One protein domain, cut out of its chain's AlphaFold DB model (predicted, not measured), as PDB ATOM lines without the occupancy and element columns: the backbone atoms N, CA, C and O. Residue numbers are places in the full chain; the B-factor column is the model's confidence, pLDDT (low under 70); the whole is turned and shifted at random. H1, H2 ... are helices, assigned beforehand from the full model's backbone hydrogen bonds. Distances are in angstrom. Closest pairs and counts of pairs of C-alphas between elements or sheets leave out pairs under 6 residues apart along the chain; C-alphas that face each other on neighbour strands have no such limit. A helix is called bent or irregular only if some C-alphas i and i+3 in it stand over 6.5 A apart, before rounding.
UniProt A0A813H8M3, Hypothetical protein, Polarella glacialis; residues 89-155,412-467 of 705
ATOM      1  N   ASP A  89      35.971 -18.727 -10.807       85.94
ATOM      2  CA  ASP A  89      35.794 -19.792  -9.825       85.94
ATOM      3  C   ASP A  89      35.577 -19.201  -8.427       85.94
ATOM      4  O   ASP A  89      34.700 -19.676  -7.703       85.94
ATOM      5  N   ALA A  90      36.280 -18.124  -8.061       90.81
ATOM      6  CA  ALA A  90      35.987 -17.369  -6.841       90.81
ATOM      7  C   ALA A  90      34.577 -16.761  -6.864       90.81
ATOM      8  O   ALA A  90      33.849 -16.895  -5.879       90.81
ATOM      9  N   ILE A  91      34.157 -16.180  -7.995       93.88
ATOM     10  CA  ILE A  91      32.797 -15.643  -8.175       93.88
ATOM     11  C   ILE A  91      31.755 -16.765  -8.054       93.88
ATOM     12  O   ILE A  91      30.762 -16.624  -7.340       93.88
ATOM     13  N   ALA A  92      31.977 -17.908  -8.714       89.81
ATOM     14  CA  ALA A  92      31.072 -19.052  -8.626       89.81
ATOM     15  C   ALA A  92      30.970 -19.602  -7.194       89.81
ATOM     16  O   ALA A  92      29.868 -19.916  -6.746       89.81
ATOM     17  N   LYS A  93      32.088 -19.664  -6.456       89.38
ATOM     18  CA  LYS A  93      32.093 -20.036  -5.034       89.38
ATOM     19  C   LYS A  93      31.306 -19.032  -4.198       89.38
ATOM     20  O   LYS A  93      30.428 -19.451  -3.461       89.38
ATOM     21  N   ALA A  94      31.514 -17.727  -4.384       92.94
ATOM     22  CA  ALA A  94      30.724 -16.699  -3.703       92.94
ATOM     23  C   ALA A  94      29.219 -16.793  -4.012       92.94
ATOM     24  O   ALA A  94      28.391 -16.472  -3.167       92.94
ATOM     25  N   LYS A  95      28.820 -17.276  -5.195       90.25
ATOM     26  CA  LYS A  95      27.399 -17.548  -5.477       90.25
ATOM     27  C   LYS A  95      26.852 -18.738  -4.692       90.25
ATOM     28  O   LYS A  95      25.673 -18.734  -4.354       90.25
ATOM     29  N   ALA A  96      27.684 -19.743  -4.434       88.56
ATOM     30  CA  ALA A  96      27.289 -20.967  -3.746       88.56
ATOM     31  C   ALA A  96      27.358 -20.846  -2.215       88.56
ATOM     32  O   ALA A  96      26.548 -21.460  -1.524       88.56
ATOM     33  N   THR A  97      28.308 -20.075  -1.677       89.38
ATOM     34  CA  THR A  97      28.630 -20.077  -0.248       89.38
ATOM     35  C   THR A  97      28.632 -18.669   0.358       89.38
ATOM     36  O   THR A  97      29.147 -17.700  -0.205       89.38
ATOM     37  N   ALA A  98      28.020 -18.539   1.539       89.38
ATOM     38  CA  ALA A  98      27.865 -17.251   2.217       89.38
ATOM     39  C   ALA A  98      29.193 -16.679   2.748       89.38
ATOM     40  O   ALA A  98      29.339 -15.460   2.803       89.38
ATOM     41  N   ASP A  99      30.156 -17.539   3.083       89.19
ATOM     42  CA  ASP A  99      31.483 -17.192   3.613       89.19
ATOM     43  C   ASP A  99      32.289 -16.279   2.675       89.19
ATOM     44  O   ASP A  99      32.916 -15.329   3.130       89.19
ATOM     45  N   ARG A 100      32.237 -16.524   1.362       86.62
ATOM     46  CA  ARG A 100      32.917 -15.709   0.345       86.62
ATOM     47  C   ARG A 100      32.066 -14.551  -0.150       86.62
ATOM     48  O   ARG A 100      32.603 -13.526  -0.561       86.62
ATOM     49  N   ARG A 101      30.742 -14.691  -0.100       93.81
ATOM     50  CA  ARG A 101      29.805 -13.634  -0.494       93.81
ATOM     51  C   ARG A 101      29.768 -12.484   0.502       93.81
ATOM     52  O   ARG A 101      29.752 -11.328   0.099       93.81
ATOM     53  N   HIS A 102      29.710 -12.798   1.793       94.12
ATOM     54  CA  HIS A 102      29.453 -11.810   2.836       94.12
ATOM     55  C   HIS A 102      30.553 -10.740   2.946       94.12
ATOM     56  O   HIS A 102      30.195  -9.565   2.971       94.12
ATOM     57  N   PRO A 103      31.863 -11.065   2.913       95.62
ATOM     58  CA  PRO A 103      32.918 -10.051   2.925       95.62
ATOM     59  C   PRO A 103      32.814  -9.070   1.753       95.62
ATOM     60  O   PRO A 103      32.937  -7.863   1.953       95.62
ATOM     61  N   PHE A 104      32.530  -9.581   0.551       95.75
ATOM     62  CA  PHE A 104      32.328  -8.766  -0.646       95.75
ATOM     63  C   PHE A 104      31.124  -7.824  -0.496       95.75
ATOM     64  O   PHE A 104      31.263  -6.614  -0.671       95.75
ATOM     65  N   LEU A 105      29.956  -8.352  -0.110       95.50
ATOM     66  CA  LEU A 105      28.749  -7.536   0.067       95.50
ATOM     67  C   LEU A 105      28.906  -6.496   1.184       95.50
ATOM     68  O   LEU A 105      28.467  -5.361   1.023       95.50
ATOM     69  N   THR A 106      29.561  -6.853   2.289       95.00
ATOM     70  CA  THR A 106      29.835  -5.934   3.401       95.00
ATOM     71  C   THR A 106      30.746  -4.786   2.971       95.00
ATOM     72  O   THR A 106      30.527  -3.647   3.381       95.00
ATOM     73  N   GLU A 107      31.751  -5.047   2.131       96.88
ATOM     74  CA  GLU A 107      32.623  -3.990   1.609       96.88
ATOM     75  C   GLU A 107      31.882  -3.057   0.642       96.88
ATOM     76  O   GLU A 107      32.001  -1.840   0.778       96.88
ATOM     77  N   ILE A 108      31.043  -3.600  -0.249       96.56
ATOM     78  CA  ILE A 108      30.171  -2.800  -1.130       96.56
ATOM     79  C   ILE A 108      29.221  -1.922  -0.310       96.56
ATOM     80  O   ILE A 108      29.107  -0.725  -0.563       96.56
ATOM     81  N   GLN A 109      28.559  -2.490   0.701       95.31
ATOM     82  CA  GLN A 109      27.654  -1.741   1.575       95.31
ATOM     83  C   GLN A 109      28.389  -0.650   2.354       95.31
ATOM     84  O   GLN A 109      27.861   0.449   2.510       95.31
ATOM     85  N   ARG A 110      29.604  -0.931   2.840       96.56
ATOM     86  CA  ARG A 110      30.430   0.057   3.540       96.56
ATOM     87  C   ARG A 110      30.810   1.211   2.623       96.56
ATOM     88  O   ARG A 110      30.624   2.350   3.029       96.56
ATOM     89  N   TRP A 111      31.305   0.916   1.421       97.12
ATOM     90  CA  TRP A 111      31.620   1.927   0.410       97.12
ATOM     91  C   TRP A 111      30.399   2.789   0.105       97.12
ATOM     92  O   TRP A 111      30.448   4.009   0.217       97.12
ATOM     93  N   ARG A 112      29.257   2.157  -0.168       96.06
ATOM     94  CA  ARG A 112      28.053   2.882  -0.561       96.06
ATOM     95  C   ARG A 112      27.445   3.736   0.562       96.06
ATOM     96  O   ARG A 112      26.755   4.708   0.266       96.06
ATOM     97  N   ARG A 113      27.700   3.397   1.833       95.69
ATOM     98  CA  ARG A 113      27.293   4.174   3.022       95.69
ATOM     99  C   ARG A 113      28.210   5.359   3.338       95.69
ATOM    100  O   ARG A 113      27.898   6.108   4.260       95.69
ATOM    101  N   GLN A 114      29.331   5.526   2.637       97.38
ATOM    102  CA  GLN A 114      30.190   6.693   2.837       97.38
ATOM    103  C   GLN A 114      29.429   7.966   2.423       97.38
ATOM    104  O   GLN A 114      28.892   7.997   1.312       97.38
ATOM    105  N   PRO A 115      29.376   9.009   3.278       97.56
ATOM    106  CA  PRO A 115      28.639  10.239   2.979       97.56
ATOM    107  C   PRO A 115      29.081  10.899   1.671       97.56
ATOM    108  O   PRO A 115      28.239  11.315   0.888       97.56
ATOM    109  N   GLU A 116      30.386  10.906   1.396       97.62
ATOM    110  CA  GLU A 116      30.977  11.453   0.166       97.62
ATOM    111  C   GLU A 116      30.438  10.743  -1.086       97.62
ATOM    112  O   GLU A 116      29.988  11.388  -2.026       97.62
ATOM    113  N   VAL A 117      30.376   9.407  -1.064       96.69
ATOM    114  CA  VAL A 117      29.854   8.590  -2.174       96.69
ATOM    115  C   VAL A 117      28.349   8.802  -2.365       96.69
ATOM    116  O   VAL A 117      27.857   8.767  -3.493       96.69
ATOM    117  N   GLN A 118      27.596   8.998  -1.274       96.62
ATOM    118  CA  GLN A 118      26.165   9.322  -1.315       96.62
ATOM    119  C   GLN A 118      25.896  10.705  -1.881       96.62
ATOM    120  O   GLN A 118      25.021  10.834  -2.737       96.62
ATOM    121  N   GLN A 119      26.653  11.696  -1.427       96.88
ATOM    122  CA  GLN A 119      26.561  13.059  -1.911       96.88
ATOM    123  C   GLN A 119      26.913  13.124  -3.399       96.88
ATOM    124  O   GLN A 119      26.102  13.606  -4.181       96.88
ATOM    125  N   GLU A 120      28.044  12.545  -3.809       96.69
ATOM    126  CA  GLU A 120      28.465  12.534  -5.212       96.69
ATOM    127  C   GLU A 120      27.432  11.834  -6.114       96.69
ATOM    128  O   GLU A 120      27.102  12.321  -7.195       96.69
ATOM    129  N   PHE A 121      26.855  10.712  -5.666       95.75
ATOM    130  CA  PHE A 121      25.794  10.041  -6.423       95.75
ATOM    131  C   PHE A 121      24.529  10.905  -6.546       95.75
ATOM    132  O   PHE A 121      23.925  10.962  -7.616       95.75
ATOM    133  N   ALA A 122      24.129  11.592  -5.470       95.19
ATOM    134  CA  ALA A 122      22.975  12.487  -5.479       95.19
ATOM    135  C   ALA A 122      23.200  13.709  -6.387       95.19
ATOM    136  O   ALA A 122      22.299  14.075  -7.140       95.19
ATOM    137  N   GLU A 123      24.397  14.296  -6.369       95.88
ATOM    138  CA  GLU A 123      24.796  15.392  -7.262       95.88
ATOM    139  C   GLU A 123      24.731  14.957  -8.734       95.88
ATOM    140  O   GLU A 123      24.144  15.649  -9.566       95.88
ATOM    141  N   LYS A 124      25.241  13.761  -9.058       94.75
ATOM    142  CA  LYS A 124      25.173  13.207 -10.422       94.75
ATOM    143  C   LYS A 124      23.741  12.903 -10.869       94.75
ATOM    144  O   LYS A 124      23.403  13.151 -12.024       94.75
ATOM    145  N   LEU A 125      22.878  12.425  -9.968       92.44
ATOM    146  CA  LEU A 125      21.446  12.261 -10.251       92.44
ATOM    147  C   LEU A 125      20.761  13.605 -10.535       92.44
ATOM    148  O   LEU A 125      19.905  13.682 -11.413       92.44
ATOM    149  N   GLN A 126      21.134  14.675  -9.831       93.31
ATOM    150  CA  GLN A 126      20.582  16.012 -10.074       93.31
ATOM    151  C   GLN A 126      21.049  16.612 -11.406       93.31
ATOM    152  O   GLN A 126      20.294  17.352 -12.032       93.31
ATOM    153  N   ALA A 127      22.248  16.258 -11.873       91.19
ATOM    154  CA  ALA A 127      22.843  16.785 -13.101       91.19
ATOM    155  C   ALA A 127      22.167  16.325 -14.412       91.19
ATOM    156  O   ALA A 127      22.614  16.718 -15.485       91.19
ATOM    157  N   ALA A 128      21.112  15.500 -14.360       87.62
ATOM    158  CA  ALA A 128      20.423  14.981 -15.552       87.62
ATOM    159  C   ALA A 128      21.312  14.159 -16.513       87.62
ATOM    160  O   ALA A 128      20.926  13.921 -17.654       87.62
ATOM    161  N   ASP A 129      22.461  13.661 -16.041       92.12
ATOM    162  CA  ASP A 129      23.417  12.901 -16.850       92.12
ATOM    163  C   ASP A 129      23.426  11.413 -16.464       92.12
ATOM    164  O   ASP A 129      23.867  11.023 -15.381       92.12
ATOM    165  N   THR A 130      22.921  10.562 -17.357       96.25
ATOM    166  CA  THR A 130      22.884   9.108 -17.147       96.25
ATOM    167  C   THR A 130      24.259   8.456 -17.187       96.25
ATOM    168  O   THR A 130      24.444   7.438 -16.518       96.25
ATOM    169  N   ASP A 131      25.217   9.025 -17.927       96.31
ATOM    170  CA  ASP A 131      26.590   8.518 -17.980       96.31
ATOM    171  C   ASP A 131      27.270   8.721 -16.634       96.31
ATOM    172  O   ASP A 131      27.762   7.761 -16.045       96.31
ATOM    173  N   ALA A 132      27.199   9.937 -16.086       95.75
ATOM    174  CA  ALA A 132      27.801  10.250 -14.796       95.75
ATOM    175  C   ALA A 132      27.270   9.342 -13.672       95.75
ATOM    176  O   ALA A 132      28.054   8.806 -12.885       95.75
ATOM    177  N   VAL A 133      25.947   9.138 -13.608       97.00
ATOM    178  CA  VAL A 133      25.307   8.263 -12.609       97.00
ATOM    179  C   VAL A 133      25.801   6.820 -12.743       97.00
ATOM    180  O   VAL A 133      26.150   6.191 -11.739       97.00
ATOM    181  N   TRP A 134      25.843   6.293 -13.970       97.81
ATOM    182  CA  TRP A 134      26.300   4.929 -14.223       97.81
ATOM    183  C   TRP A 134      27.792   4.751 -13.933       97.81
ATOM    184  O   TRP A 134      28.162   3.800 -13.246       97.81
ATOM    185  N   ASP A 135      28.638   5.665 -14.405       96.69
ATOM    186  CA  ASP A 135      30.090   5.592 -14.245       96.69
ATOM    187  C   ASP A 135      30.487   5.589 -12.770       96.69
ATOM    188  O   ASP A 135      31.324   4.783 -12.365       96.69
ATOM    189  N   HIS A 136      29.833   6.413 -11.944       96.75
ATOM    190  CA  HIS A 136      30.051   6.429 -10.494       96.75
ATOM    191  C   HIS A 136      29.732   5.083  -9.842       96.75
ATOM    192  O   HIS A 136      30.547   4.513  -9.112       96.75
ATOM    193  N   LEU A 137      28.541   4.549 -10.137       96.94
ATOM    194  CA  LEU A 137      28.079   3.280  -9.584       96.94
ATOM    195  C   LEU A 137      28.982   2.120 -10.030       96.94
ATOM    196  O   LEU A 137      29.432   1.311  -9.216       96.94
ATOM    197  N   ASN A 138      29.256   2.045 -11.328       97.25
ATOM    198  CA  ASN A 138      30.005   0.962 -11.942       97.25
ATOM    199  C   ASN A 138      31.491   0.999 -11.552       97.25
ATOM    200  O   ASN A 138      32.055  -0.050 -11.247       97.25
ATOM    201  N   ALA A 139      32.122   2.176 -11.466       96.44
ATOM    202  CA  ALA A 139      33.520   2.302 -11.050       96.44
ATOM    203  C   ALA A 139      33.757   1.749  -9.638       96.44
ATOM    204  O   ALA A 139      34.676   0.948  -9.436       96.44
ATOM    205  N   GLY A 140      32.900   2.102  -8.673       97.00
ATOM    206  CA  GLY A 140      33.017   1.578  -7.312       97.00
ATOM    207  C   GLY A 140      32.779   0.070  -7.230       97.00
ATOM    208  O   GLY A 140      33.534  -0.649  -6.566       97.00
ATOM    209  N   VAL A 141      31.799  -0.444  -7.984       97.31
ATOM    210  CA  VAL A 141      31.568  -1.890  -8.103       97.31
ATOM    211  C   VAL A 141      32.781  -2.597  -8.711       97.31
ATOM    212  O   VAL A 141      33.207  -3.614  -8.163       97.31
ATOM    213  N   ILE A 142      33.380  -2.079  -9.788       96.31
ATOM    214  CA  ILE A 142      34.585  -2.647 -10.415       96.31
ATOM    215  C   ILE A 142      35.745  -2.685  -9.425       96.31
ATOM    216  O   ILE A 142      36.363  -3.739  -9.260       96.31
ATOM    217  N   GLN A 143      36.033  -1.566  -8.758       95.75
ATOM    218  CA  GLN A 143      37.160  -1.441  -7.836       95.75
ATOM    219  C   GLN A 143      37.087  -2.490  -6.719       95.75
ATOM    220  O   GLN A 143      38.044  -3.237  -6.494       95.75
ATOM    221  N   ILE A 144      35.935  -2.594  -6.055       96.94
ATOM    222  CA  ILE A 144      35.741  -3.547  -4.958       96.94
ATOM    223  C   ILE A 144      35.724  -4.978  -5.497       96.94
ATOM    224  O   ILE A 144      36.357  -5.867  -4.933       96.94
ATOM    225  N   SER A 145      35.066  -5.216  -6.630       96.25
ATOM    226  CA  SER A 145      35.006  -6.550  -7.230       96.25
ATOM    227  C   SER A 145      36.384  -7.073  -7.615       96.25
ATOM    228  O   SER A 145      36.663  -8.245  -7.387       96.25
ATOM    229  N   LYS A 146      37.276  -6.231  -8.150       94.19
ATOM    230  CA  LYS A 146      38.656  -6.626  -8.466       94.19
ATOM    231  C   LYS A 146      39.418  -7.062  -7.221       94.19
ATOM    232  O   LYS A 146      40.119  -8.065  -7.265       94.19
ATOM    233  N   LYS A 147      39.243  -6.382  -6.091       94.56
ATOM    234  CA  LYS A 147      39.872  -6.784  -4.824       94.56
ATOM    235  C   LYS A 147      39.466  -8.198  -4.384       94.56
ATOM    236  O   LYS A 147      40.303  -8.934  -3.871       94.56
ATOM    237  N   HIS A 148      38.202  -8.576  -4.585       94.56
ATOM    238  CA  HIS A 148      37.666  -9.879  -4.150       94.56
ATOM    239  C   HIS A 148      37.784 -10.990  -5.199       94.56
ATOM    240  O   HIS A 148      37.882 -12.165  -4.845       94.56
ATOM    241  N   PHE A 149      37.742 -10.632  -6.481       94.12
ATOM    242  CA  PHE A 149      37.525 -11.566  -7.585       94.12
ATOM    243  C   PHE A 149      38.492 -11.381  -8.755       94.12
ATOM    244  O   PHE A 149      38.236 -11.910  -9.833       94.12
ATOM    245  N   SER A 150      39.585 -10.639  -8.599       90.94
ATOM    246  CA  SER A 150      40.697 -10.726  -9.546       90.94
ATOM    247  C   SER A 150      41.514 -11.986  -9.261       90.94
ATOM    248  O   SER A 150      41.758 -12.349  -8.107       90.94
ATOM    249  N   GLN A 151      41.953 -12.672 -10.313       79.81
ATOM    250  CA  GLN A 151      43.038 -13.628 -10.183       79.81
ATOM    251  C   GLN A 151      44.277 -12.811  -9.844       79.81
ATOM    252  O   GLN A 151      44.923 -12.265 -10.737       79.81
ATOM    253  N   GLN A 152      44.631 -12.740  -8.558       65.25
ATOM    254  CA  GLN A 152      46.015 -12.452  -8.221       65.25
ATOM    255  C   GLN A 152      46.836 -13.454  -9.022       65.25
ATOM    256  O   GLN A 152      46.566 -14.657  -8.951       65.25
ATOM    257  N   GLN A 153      47.786 -12.976  -9.824       53.06
ATOM    258  CA  GLN A 153      48.779 -13.839 -10.444       53.06
ATOM    259  C   GLN A 153      49.652 -14.441  -9.338       53.06
ATOM    260  O   GLN A 153      50.844 -14.178  -9.230       53.06
ATOM    261  N   GLN A 154      49.087 -15.332  -8.530       49.97
ATOM    262  CA  GLN A 154      49.823 -16.498  -8.125       49.97
ATOM    263  C   GLN A 154      50.069 -17.227  -9.436       49.97
ATOM    264  O   GLN A 154      49.250 -18.029  -9.888       49.97
ATOM    265  N   GLN A 155      51.175 -16.877 -10.102       48.69
ATOM    266  CA  GLN A 155      51.814 -17.783 -11.031       48.69
ATOM    267  C   GLN A 155      51.949 -19.081 -10.246       48.69
ATOM    268  O   GLN A 155      52.864 -19.242  -9.442       48.69
ATOM    269  N   VAL A 412       9.920   1.505 -12.764       93.44
ATOM    270  CA  VAL A 412       9.830   0.335 -11.872       93.44
ATOM    271  C   VAL A 412       9.741  -0.949 -12.698       93.44
ATOM    272  O   VAL A 412      10.533  -1.865 -12.491       93.44
ATOM    273  N   ASN A 413       8.866  -0.979 -13.707       94.56
ATOM    274  CA  ASN A 413       8.743  -2.125 -14.609       94.56
ATOM    275  C   ASN A 413      10.048  -2.413 -15.375       94.56
ATOM    276  O   ASN A 413      10.411  -3.576 -15.568       94.56
ATOM    277  N   ASP A 414      10.776  -1.378 -15.804       95.81
ATOM    278  CA  ASP A 414      12.086  -1.534 -16.444       95.81
ATOM    279  C   ASP A 414      13.093  -2.183 -15.506       95.81
ATOM    280  O   ASP A 414      13.808  -3.097 -15.919       95.81
ATOM    281  N   TYR A 415      13.143  -1.722 -14.254       96.12
ATOM    282  CA  TYR A 415      14.010  -2.291 -13.235       96.12
ATOM    283  C   TYR A 415      13.680  -3.772 -13.016       96.12
ATOM    284  O   TYR A 415      14.559  -4.621 -13.173       96.12
ATOM    285  N   ASP A 416      12.416  -4.113 -12.767       95.31
ATOM    286  CA  ASP A 416      11.997  -5.494 -12.507       95.31
ATOM    287  C   ASP A 416      12.313  -6.425 -13.687       95.31
ATOM    288  O   ASP A 416      12.898  -7.506 -13.520       95.31
ATOM    289  N   ASN A 417      12.012  -5.985 -14.911       96.19
ATOM    290  CA  ASN A 417      12.308  -6.748 -16.121       96.19
ATOM    291  C   ASN A 417      13.820  -6.866 -16.376       96.19
ATOM    292  O   ASN A 417      14.301  -7.928 -16.793       96.19
ATOM    293  N   MET A 418      14.596  -5.812 -16.102       96.69
ATOM    294  CA  MET A 418      16.058  -5.825 -16.195       96.69
ATOM    295  C   MET A 418      16.649  -6.842 -15.216       96.69
ATOM    296  O   MET A 418      17.470  -7.675 -15.615       96.69
ATOM    297  N   ILE A 419      16.204  -6.838 -13.958       95.44
ATOM    298  CA  ILE A 419      16.632  -7.803 -12.940       95.44
ATOM    299  C   ILE A 419      16.259  -9.226 -13.359       95.44
ATOM    300  O   ILE A 419      17.091 -10.135 -13.278       95.44
ATOM    301  N   PHE A 420      15.050  -9.434 -13.884       95.19
ATOM    302  CA  PHE A 420      14.626 -10.724 -14.426       95.19
ATOM    303  C   PHE A 420      15.556 -11.223 -15.545       95.19
ATOM    304  O   PHE A 420      15.983 -12.386 -15.533       95.19
ATOM    305  N   LYS A 421      15.927 -10.354 -16.495       95.62
ATOM    306  CA  LYS A 421      16.865 -10.690 -17.580       95.62
ATOM    307  C   LYS A 421      18.264 -10.978 -17.059       95.62
ATOM    308  O   LYS A 421      18.880 -11.959 -17.481       95.62
ATOM    309  N   LEU A 422      18.746 -10.180 -16.112       94.62
ATOM    310  CA  LEU A 422      20.055 -10.358 -15.499       94.62
ATOM    311  C   LEU A 422      20.144 -11.676 -14.721       94.62
ATOM    312  O   LEU A 422      21.128 -12.401 -14.860       94.62
ATOM    313  N   ARG A 423      19.113 -12.044 -13.951       92.62
ATOM    314  CA  ARG A 423      19.046 -13.328 -13.223       92.62
ATOM    315  C   ARG A 423      19.110 -14.532 -14.162       92.62
ATOM    316  O   ARG A 423      19.703 -15.551 -13.814       92.62
ATOM    317  N   LYS A 424      18.558 -14.403 -15.372       91.75
ATOM    318  CA  LYS A 424      18.626 -15.423 -16.434       91.75
ATOM    319  C   LYS A 424      19.903 -15.363 -17.277       91.75
ATOM    320  O   LYS A 424      20.100 -16.228 -18.137       91.75
ATOM    321  N   ALA A 425      20.770 -14.373 -17.064       91.88
ATOM    322  CA  ALA A 425      22.012 -14.251 -17.811       91.88
ATOM    323  C   ALA A 425      22.927 -15.458 -17.555       91.88
ATOM    324  O   ALA A 425      23.122 -15.910 -16.422       91.88
ATOM    325  N   LYS A 426      23.502 -15.984 -18.640       88.75
ATOM    326  CA  LYS A 426      24.419 -17.127 -18.593       88.75
ATOM    327  C   LYS A 426      25.718 -16.728 -17.895       88.75
ATOM    328  O   LYS A 426      26.315 -15.723 -18.260       88.75
ATOM    329  N   SER A 427      26.184 -17.568 -16.977       88.00
ATOM    330  CA  SER A 427      27.480 -17.396 -16.313       88.00
ATOM    331  C   SER A 427      28.673 -17.724 -17.229       88.00
ATOM    332  O   SER A 427      28.525 -18.361 -18.277       88.00
ATOM    333  N   ARG A 428      29.869 -17.309 -16.803       86.62
ATOM    334  CA  ARG A 428      31.181 -17.417 -17.449       86.62
ATOM    335  C   ARG A 428      31.223 -16.744 -18.817       86.62
ATOM    336  O   ARG A 428      31.889 -17.218 -19.739       86.62
ATOM    337  N   LYS A 429      30.467 -15.656 -18.958       87.44
ATOM    338  CA  LYS A 429      30.520 -14.763 -20.113       87.44
ATOM    339  C   LYS A 429      31.473 -13.619 -19.805       87.44
ATOM    340  O   LYS A 429      31.415 -13.067 -18.714       87.44
ATOM    341  N   GLN A 430      32.331 -13.291 -20.768       87.69
ATOM    342  CA  GLN A 430      33.191 -12.119 -20.659       87.69
ATOM    343  C   GLN A 430      32.340 -10.846 -20.643       87.69
ATOM    344  O   GLN A 430      31.282 -10.780 -21.280       87.69
ATOM    345  N   SER A 431      32.795  -9.885 -19.849       91.75
ATOM    346  CA  SER A 431      32.327  -8.507 -19.832       91.75
ATOM    347  C   SER A 431      33.437  -7.622 -20.392       91.75
ATOM    348  O   SER A 431      34.614  -7.968 -20.227       91.75
ATOM    349  N   PRO A 432      33.087  -6.475 -20.993       93.06
ATOM    350  CA  PRO A 432      34.093  -5.514 -21.406       93.06
ATOM    351  C   PRO A 432      34.924  -5.036 -20.199       93.06
ATOM    352  O   PRO A 432      34.450  -5.100 -19.061       93.06
ATOM    353  N   PRO A 433      36.154  -4.536 -20.418       90.62
ATOM    354  CA  PRO A 433      37.080  -4.188 -19.336       90.62
ATOM    355  C   PRO A 433      36.594  -3.036 -18.442       90.62
ATOM    356  O   PRO A 433      37.049  -2.912 -17.308       90.62
ATOM    357  N   TRP A 434      35.654  -2.223 -18.929       93.25
ATOM    358  CA  TRP A 434      34.979  -1.161 -18.177       93.25
ATOM    359  C   TRP A 434      33.710  -1.639 -17.450       93.25
ATOM    360  O   TRP A 434      32.913  -0.814 -17.027       93.25
ATOM    361  N   SER A 435      33.482  -2.948 -17.317       95.56
ATOM    362  CA  SER A 435      32.353  -3.515 -16.570       95.56
ATOM    363  C   SER A 435      32.768  -4.770 -15.804       95.56
ATOM    364  O   SER A 435      33.734  -5.460 -16.138       95.56
ATOM    365  N   VAL A 436      31.972  -5.130 -14.799       95.81
ATOM    366  CA  VAL A 436      32.055  -6.438 -14.139       95.81
ATOM    367  C   VAL A 436      31.210  -7.510 -14.854       95.81
ATOM    368  O   VAL A 436      30.255  -7.164 -15.557       95.81
ATOM    369  N   PRO A 437      31.517  -8.811 -14.679       96.31
ATOM    370  CA  PRO A 437      30.701  -9.921 -15.168       96.31
ATOM    371  C   PRO A 437      29.277  -9.924 -14.604       96.31
ATOM    372  O   PRO A 437      29.028  -9.474 -13.484       96.31
ATOM    373  N   SER A 438      28.338 -10.532 -15.339       95.88
ATOM    374  CA  SER A 438      26.929 -10.650 -14.922       95.88
ATOM    375  C   SER A 438      26.746 -11.267 -13.536       95.88
ATOM    376  O   SER A 438      25.823 -10.918 -12.813       95.88
ATOM    377  N   GLU A 439      27.617 -12.190 -13.149       95.50
ATOM    378  CA  GLU A 439      27.541 -12.914 -11.887       95.50
ATOM    379  C   GLU A 439      27.856 -12.037 -10.685       95.50
ATOM    380  O   GLU A 439      27.309 -12.282  -9.614       95.50
ATOM    381  N   ILE A 440      28.693 -11.015 -10.861       96.38
ATOM    382  CA  ILE A 440      28.958 -10.031  -9.815       96.38
ATOM    383  C   ILE A 440      27.696  -9.201  -9.582       96.38
ATOM    384  O   ILE A 440      27.249  -9.078  -8.444       96.38
ATOM    385  N   TRP A 441      27.037  -8.744 -10.647       96.31
ATOM    386  CA  TRP A 441      25.742  -8.076 -10.521       96.31
ATOM    387  C   TRP A 441      24.668  -8.985  -9.901       96.31
ATOM    388  O   TRP A 441      23.934  -8.556  -9.019       96.31
ATOM    389  N   GLN A 442      24.616 -10.268 -10.278       94.94
ATOM    390  CA  GLN A 442      23.713 -11.248  -9.655       94.94
ATOM    391  C   GLN A 442      23.992 -11.446  -8.156       94.94
ATOM    392  O   GLN A 442      23.056 -11.696  -7.400       94.94
ATOM    393  N   LEU A 443      25.255 -11.361  -7.719       94.25
ATOM    394  CA  LEU A 443      25.627 -11.422  -6.301       94.25
ATOM    395  C   LEU A 443      25.144 -10.189  -5.539       94.25
ATOM    396  O   LEU A 443      24.579 -10.332  -4.457       94.25
ATOM    397  N   LEU A 444      25.357  -8.999  -6.108       93.75
ATOM    398  CA  LEU A 444      24.923  -7.725  -5.526       93.75
ATOM    399  C   LEU A 444      23.401  -7.665  -5.368       93.75
ATOM    400  O   LEU A 444      22.897  -7.226  -4.341       93.75
ATOM    401  N   LEU A 445      22.685  -8.184  -6.364       91.06
ATOM    402  CA  LEU A 445      21.226  -8.155  -6.464       91.06
ATOM    403  C   LEU A 445      20.571  -9.440  -5.937       91.06
ATOM    404  O   LEU A 445      19.418  -9.746  -6.252       91.06
ATOM    405  N   PHE A 446      21.320 -10.209  -5.137       81.44
ATOM    406  CA  PHE A 446      20.785 -11.353  -4.407       81.44
ATOM    407  C   PHE A 446      19.772 -10.909  -3.341       81.44
ATOM    408  O   PHE A 446      18.807 -11.625  -3.098       81.44
ATOM    409  N   ASN A 447      19.983  -9.736  -2.729       75.94
ATOM    410  CA  ASN A 447      19.012  -9.080  -1.856       75.94
ATOM    411  C   ASN A 447      18.482  -7.811  -2.543       75.94
ATOM    412  O   ASN A 447      19.247  -6.873  -2.788       75.94
ATOM    413  N   GLU A 448      17.185  -7.796  -2.846       69.50
ATOM    414  CA  GLU A 448      16.503  -6.678  -3.513       69.50
ATOM    415  C   GLU A 448      16.460  -5.408  -2.646       69.50
ATOM    416  O   GLU A 448      16.327  -4.316  -3.179       69.50
ATOM    417  N   GLU A 449      16.694  -5.519  -1.335       79.06
ATOM    418  CA  GLU A 449      16.749  -4.381  -0.405       79.06
ATOM    419  C   GLU A 449      18.140  -3.719  -0.320       79.06
ATOM    420  O   GLU A 449      18.391  -2.866   0.533       79.06
ATOM    421  N   SER A 450      19.100  -4.127  -1.157       88.25
ATOM    422  CA  SER A 450      20.436  -3.525  -1.138       88.25
ATOM    423  C   SER A 450      20.423  -2.078  -1.650       88.25
ATOM    424  O   SER A 450      19.673  -1.725  -2.554       88.25
ATOM    425  N   GLN A 451      21.323  -1.232  -1.138       91.81
ATOM    426  CA  GLN A 451      21.444   0.148  -1.630       91.81
ATOM    427  C   GLN A 451      21.755   0.200  -3.136       91.81
ATOM    428  O   GLN A 451      21.243   1.063  -3.833       91.81
ATOM    429  N   ILE A 452      22.512  -0.776  -3.653       94.56
ATOM    430  CA  ILE A 452      22.804  -0.910  -5.087       94.56
ATOM    431  C   ILE A 452      21.531  -1.179  -5.903       94.56
ATOM    432  O   ILE A 452      21.388  -0.643  -6.998       94.56
ATOM    433  N   ALA A 453      20.599  -1.985  -5.384       93.62
ATOM    434  CA  ALA A 453      19.300  -2.196  -6.022       93.62
ATOM    435  C   ALA A 453      18.516  -0.876  -6.130       93.62
ATOM    436  O   ALA A 453      18.045  -0.528  -7.212       93.62
ATOM    437  N   MET A 454      18.475  -0.093  -5.046       93.00
ATOM    438  CA  MET A 454      17.840   1.233  -5.032       93.00
ATOM    439  C   MET A 454      18.525   2.226  -5.986       93.00
ATOM    440  O   MET A 454      17.851   3.015  -6.652       93.00
ATOM    441  N   ASP A 455      19.855   2.185  -6.091       95.44
ATOM    442  CA  ASP A 455      20.615   3.034  -7.016       95.44
ATOM    443  C   ASP A 455      20.314   2.681  -8.480       95.44
ATOM    444  O   ASP A 455      20.132   3.574  -9.307       95.44
ATOM    445  N   LEU A 456      20.198   1.389  -8.809       96.56
ATOM    446  CA  LEU A 456      19.812   0.933 -10.149       96.56
ATOM    447  C   LEU A 456      18.360   1.284 -10.489       96.56
ATOM    448  O   LEU A 456      18.072   1.647 -11.629       96.56
ATOM    449  N   GLN A 457      17.449   1.219  -9.517       95.50
ATOM    450  CA  GLN A 457      16.082   1.703  -9.694       95.50
ATOM    451  C   GLN A 457      16.069   3.220  -9.949       95.50
ATOM    452  O   GLN A 457      15.401   3.690 -10.871       95.50
ATOM    453  N   SER A 458      16.869   3.984  -9.198       95.62
ATOM    454  CA  SER A 458      17.038   5.430  -9.400       95.62
ATOM    455  C   SER A 458      17.603   5.747 -10.787       95.62
ATOM    456  O   SER A 458      17.118   6.658 -11.453       95.62
ATOM    457  N   LEU A 459      18.557   4.949 -11.275       97.12
ATOM    458  CA  LEU A 459      19.058   5.051 -12.645       97.12
ATOM    459  C   LEU A 459      17.956   4.777 -13.682       97.12
ATOM    460  O   LEU A 459      17.862   5.515 -14.655       97.12
ATOM    461  N   CYS A 460      17.087   3.780 -13.480       97.31
ATOM    462  CA  CYS A 460      15.955   3.528 -14.388       97.31
ATOM    463  C   CYS A 460      14.975   4.712 -14.420       97.31
ATOM    464  O   CYS A 460      14.530   5.120 -15.497       97.31
ATOM    465  N   HIS A 461      14.689   5.323 -13.263       95.12
ATOM    466  CA  HIS A 461      13.918   6.569 -13.201       95.12
ATOM    467  C   HIS A 461      14.598   7.692 -13.986       95.12
ATOM    468  O   HIS A 461      13.935   8.405 -14.740       95.12
ATOM    469  N   HIS A 462      15.917   7.816 -13.850       95.38
ATOM    470  CA  HIS A 462      16.710   8.828 -14.539       95.38
ATOM    471  C   HIS A 462      16.713   8.648 -16.057       95.38
ATOM    472  O   HIS A 462      16.507   9.609 -16.796       95.38
ATOM    473  N   ILE A 463      16.849   7.408 -16.530       97.19
ATOM    474  CA  ILE A 463      16.753   7.047 -17.952       97.19
ATOM    475  C   ILE A 463      15.390   7.461 -18.515       97.19
ATOM    476  O   ILE A 463      15.312   8.076 -19.577       97.19
ATOM    477  N   ARG A 464      14.295   7.182 -17.796       94.44
ATOM    478  CA  ARG A 464      12.945   7.589 -18.223       94.44
ATOM    479  C   ARG A 464      12.730   9.099 -18.171       94.44
ATOM    480  O   ARG A 464      12.000   9.633 -19.004       94.44
ATOM    481  N   ALA A 465      13.344   9.791 -17.213       90.62
ATOM    482  CA  ALA A 465      13.238  11.241 -17.085       90.62
ATOM    483  C   ALA A 465      13.968  11.979 -18.216       90.62
ATOM    484  O   ALA A 465      13.417  12.927 -18.775       90.62
ATOM    485  N   THR A 466      15.169  11.512 -18.563       93.19
ATOM    486  CA  THR A 466      16.061  12.108 -19.575       93.19
ATOM    487  C   THR A 466      15.837  11.556 -20.982       93.19
ATOM    488  O   THR A 466      16.328  12.126 -21.950       93.19
ATOM    489  N   ALA A 467      15.096  10.449 -21.103       94.75
ATOM    490  CA  ALA A 467      14.948   9.675 -22.333       94.75
ATOM    491  C   ALA A 467      16.300   9.268 -22.953       94.75
ATOM    492  O   ALA A 467      16.412   9.154 -24.172       94.75
TER     493      ALA A 467
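AT A GLANCE: This is residues 89 to 155 and 412 to 467 of the 705 residues of the protein "Hypothetical protein" of Polarella glacialis (UniProt A0A813H8M3). A compact cluster of helices, mostly crossed rather than side by side: the short H6 sits inside one half of it, with H1 and H5 packed on it and H2, H4 and H7 coming close to it. The long H4 runs from that half into the other, where it folds back along H3 in a helical hairpin and its first residues pack on H7, the centres of H3, H4 and H7 making a triangle, while H5 lies over H6 and H7 on the side away from H2; the residues after H4, up to Gln 155 at the cut, reach out at one end. The printed part has 123 residues with seven named helices, H1 to H7 in order along the chain, and no named strand, so the class is all helix. The radius of gyration of the C-alphas is 14.7 A, and the C-alphas span 46 by 31 by 26 A along their three main axes.

IN THESE COORDINATES: H1, residues 89 to 96, begins at C-alpha 89 at (35.794, -19.792, -9.825) and is 10.5 A long from first to last C-alpha. H2, residues 98 to 112, is 20.3 A long; it is neither bent nor irregular, but only just: C-alphas 100 and 103 are 6.2 A apart. H3, residues 115 to 126, is 16.4 A long. H4, residues 130 to 149, is the longest helix at 27.1 A and ends at C-alpha 149 at (37.525, -11.566, -7.585). Beyond the cut, H5 takes residues 412 to 423 and is 16.5 A long, and H6, residues 438 to 444, is 10.0 A long. H7, residues 451 to 466, is 22.2 A long and ends at C-alpha 466 at (16.061, 12.108, -19.575).

HOW THE PARTS SIT: H1 and H2 touch only at the corner by their link, about perpendicular at 85 degrees, with the C-alphas of Ala 94 and Arg 101 closest at 4.5 A. H1 also touches H6 at a steep tilt of 48 degrees, the closest C-alphas being those of Lys 95 and Leu 443, 6.4 A apart. H2 touches H4, which takes part with residues 140 to 148 alone, at a steep tilt of 38 degrees, opposite ways; the C-alphas of Phe 104 and His 148 are closest at 6.5 A. H3 and H4 form a hairpin at a shallow tilt of 34 degrees, only just short of steep, and their closest C-alphas are those of Lys 124 and Val 133 at 5.4 A. With residues 130 to 137 alone, H4 touches H7 at a shallow tilt of 25 degrees, opposite ways; the C-alphas of Thr 130 and Ile 463 are closest at 6.5 A. H5 touches H7 at a steep tilt of 54 degrees, opposite ways, with the C-alphas of Tyr 415 and Gln 457 closest at 5.7 A. With residues 422 to 423 alone, H5 touches H6, the closest C-alphas being those of Arg 423 and Gln 442 at 6.2 A. H2 and H7 touch only at their ends, and only just, with 3 pairs of C-alphas within 8 A; the closest are those of Arg 112 and Gln 451 at 7.2 A. H4 and H6 are close but not clearly touching, with the C-alphas of Ser 145 and Ile 440 closest at 7.4 A. Among the pairs that stay apart are H1 and H3, and H2 and H5. In H1, H3, H4, H5, H6 and H7 every O i to N i+4 pair is within hydrogen-bond range; in H2 it is 9 of 11.

THE WHOLE: The two C-alphas farthest apart are those of Gln 155 and Ala 465, 48.7 A. Residues 156 to 411 are not printed, and C-alphas 155 and 412 are 45.7 A apart across this cut. Of the links that are printed whole, H5 to H6 is long, residues 424 to 437, H6 to H7 is short, and the others are tight. The mean pLDDT of the printed part is 92.1; residues 152 to 155 and residue 448 are under 70.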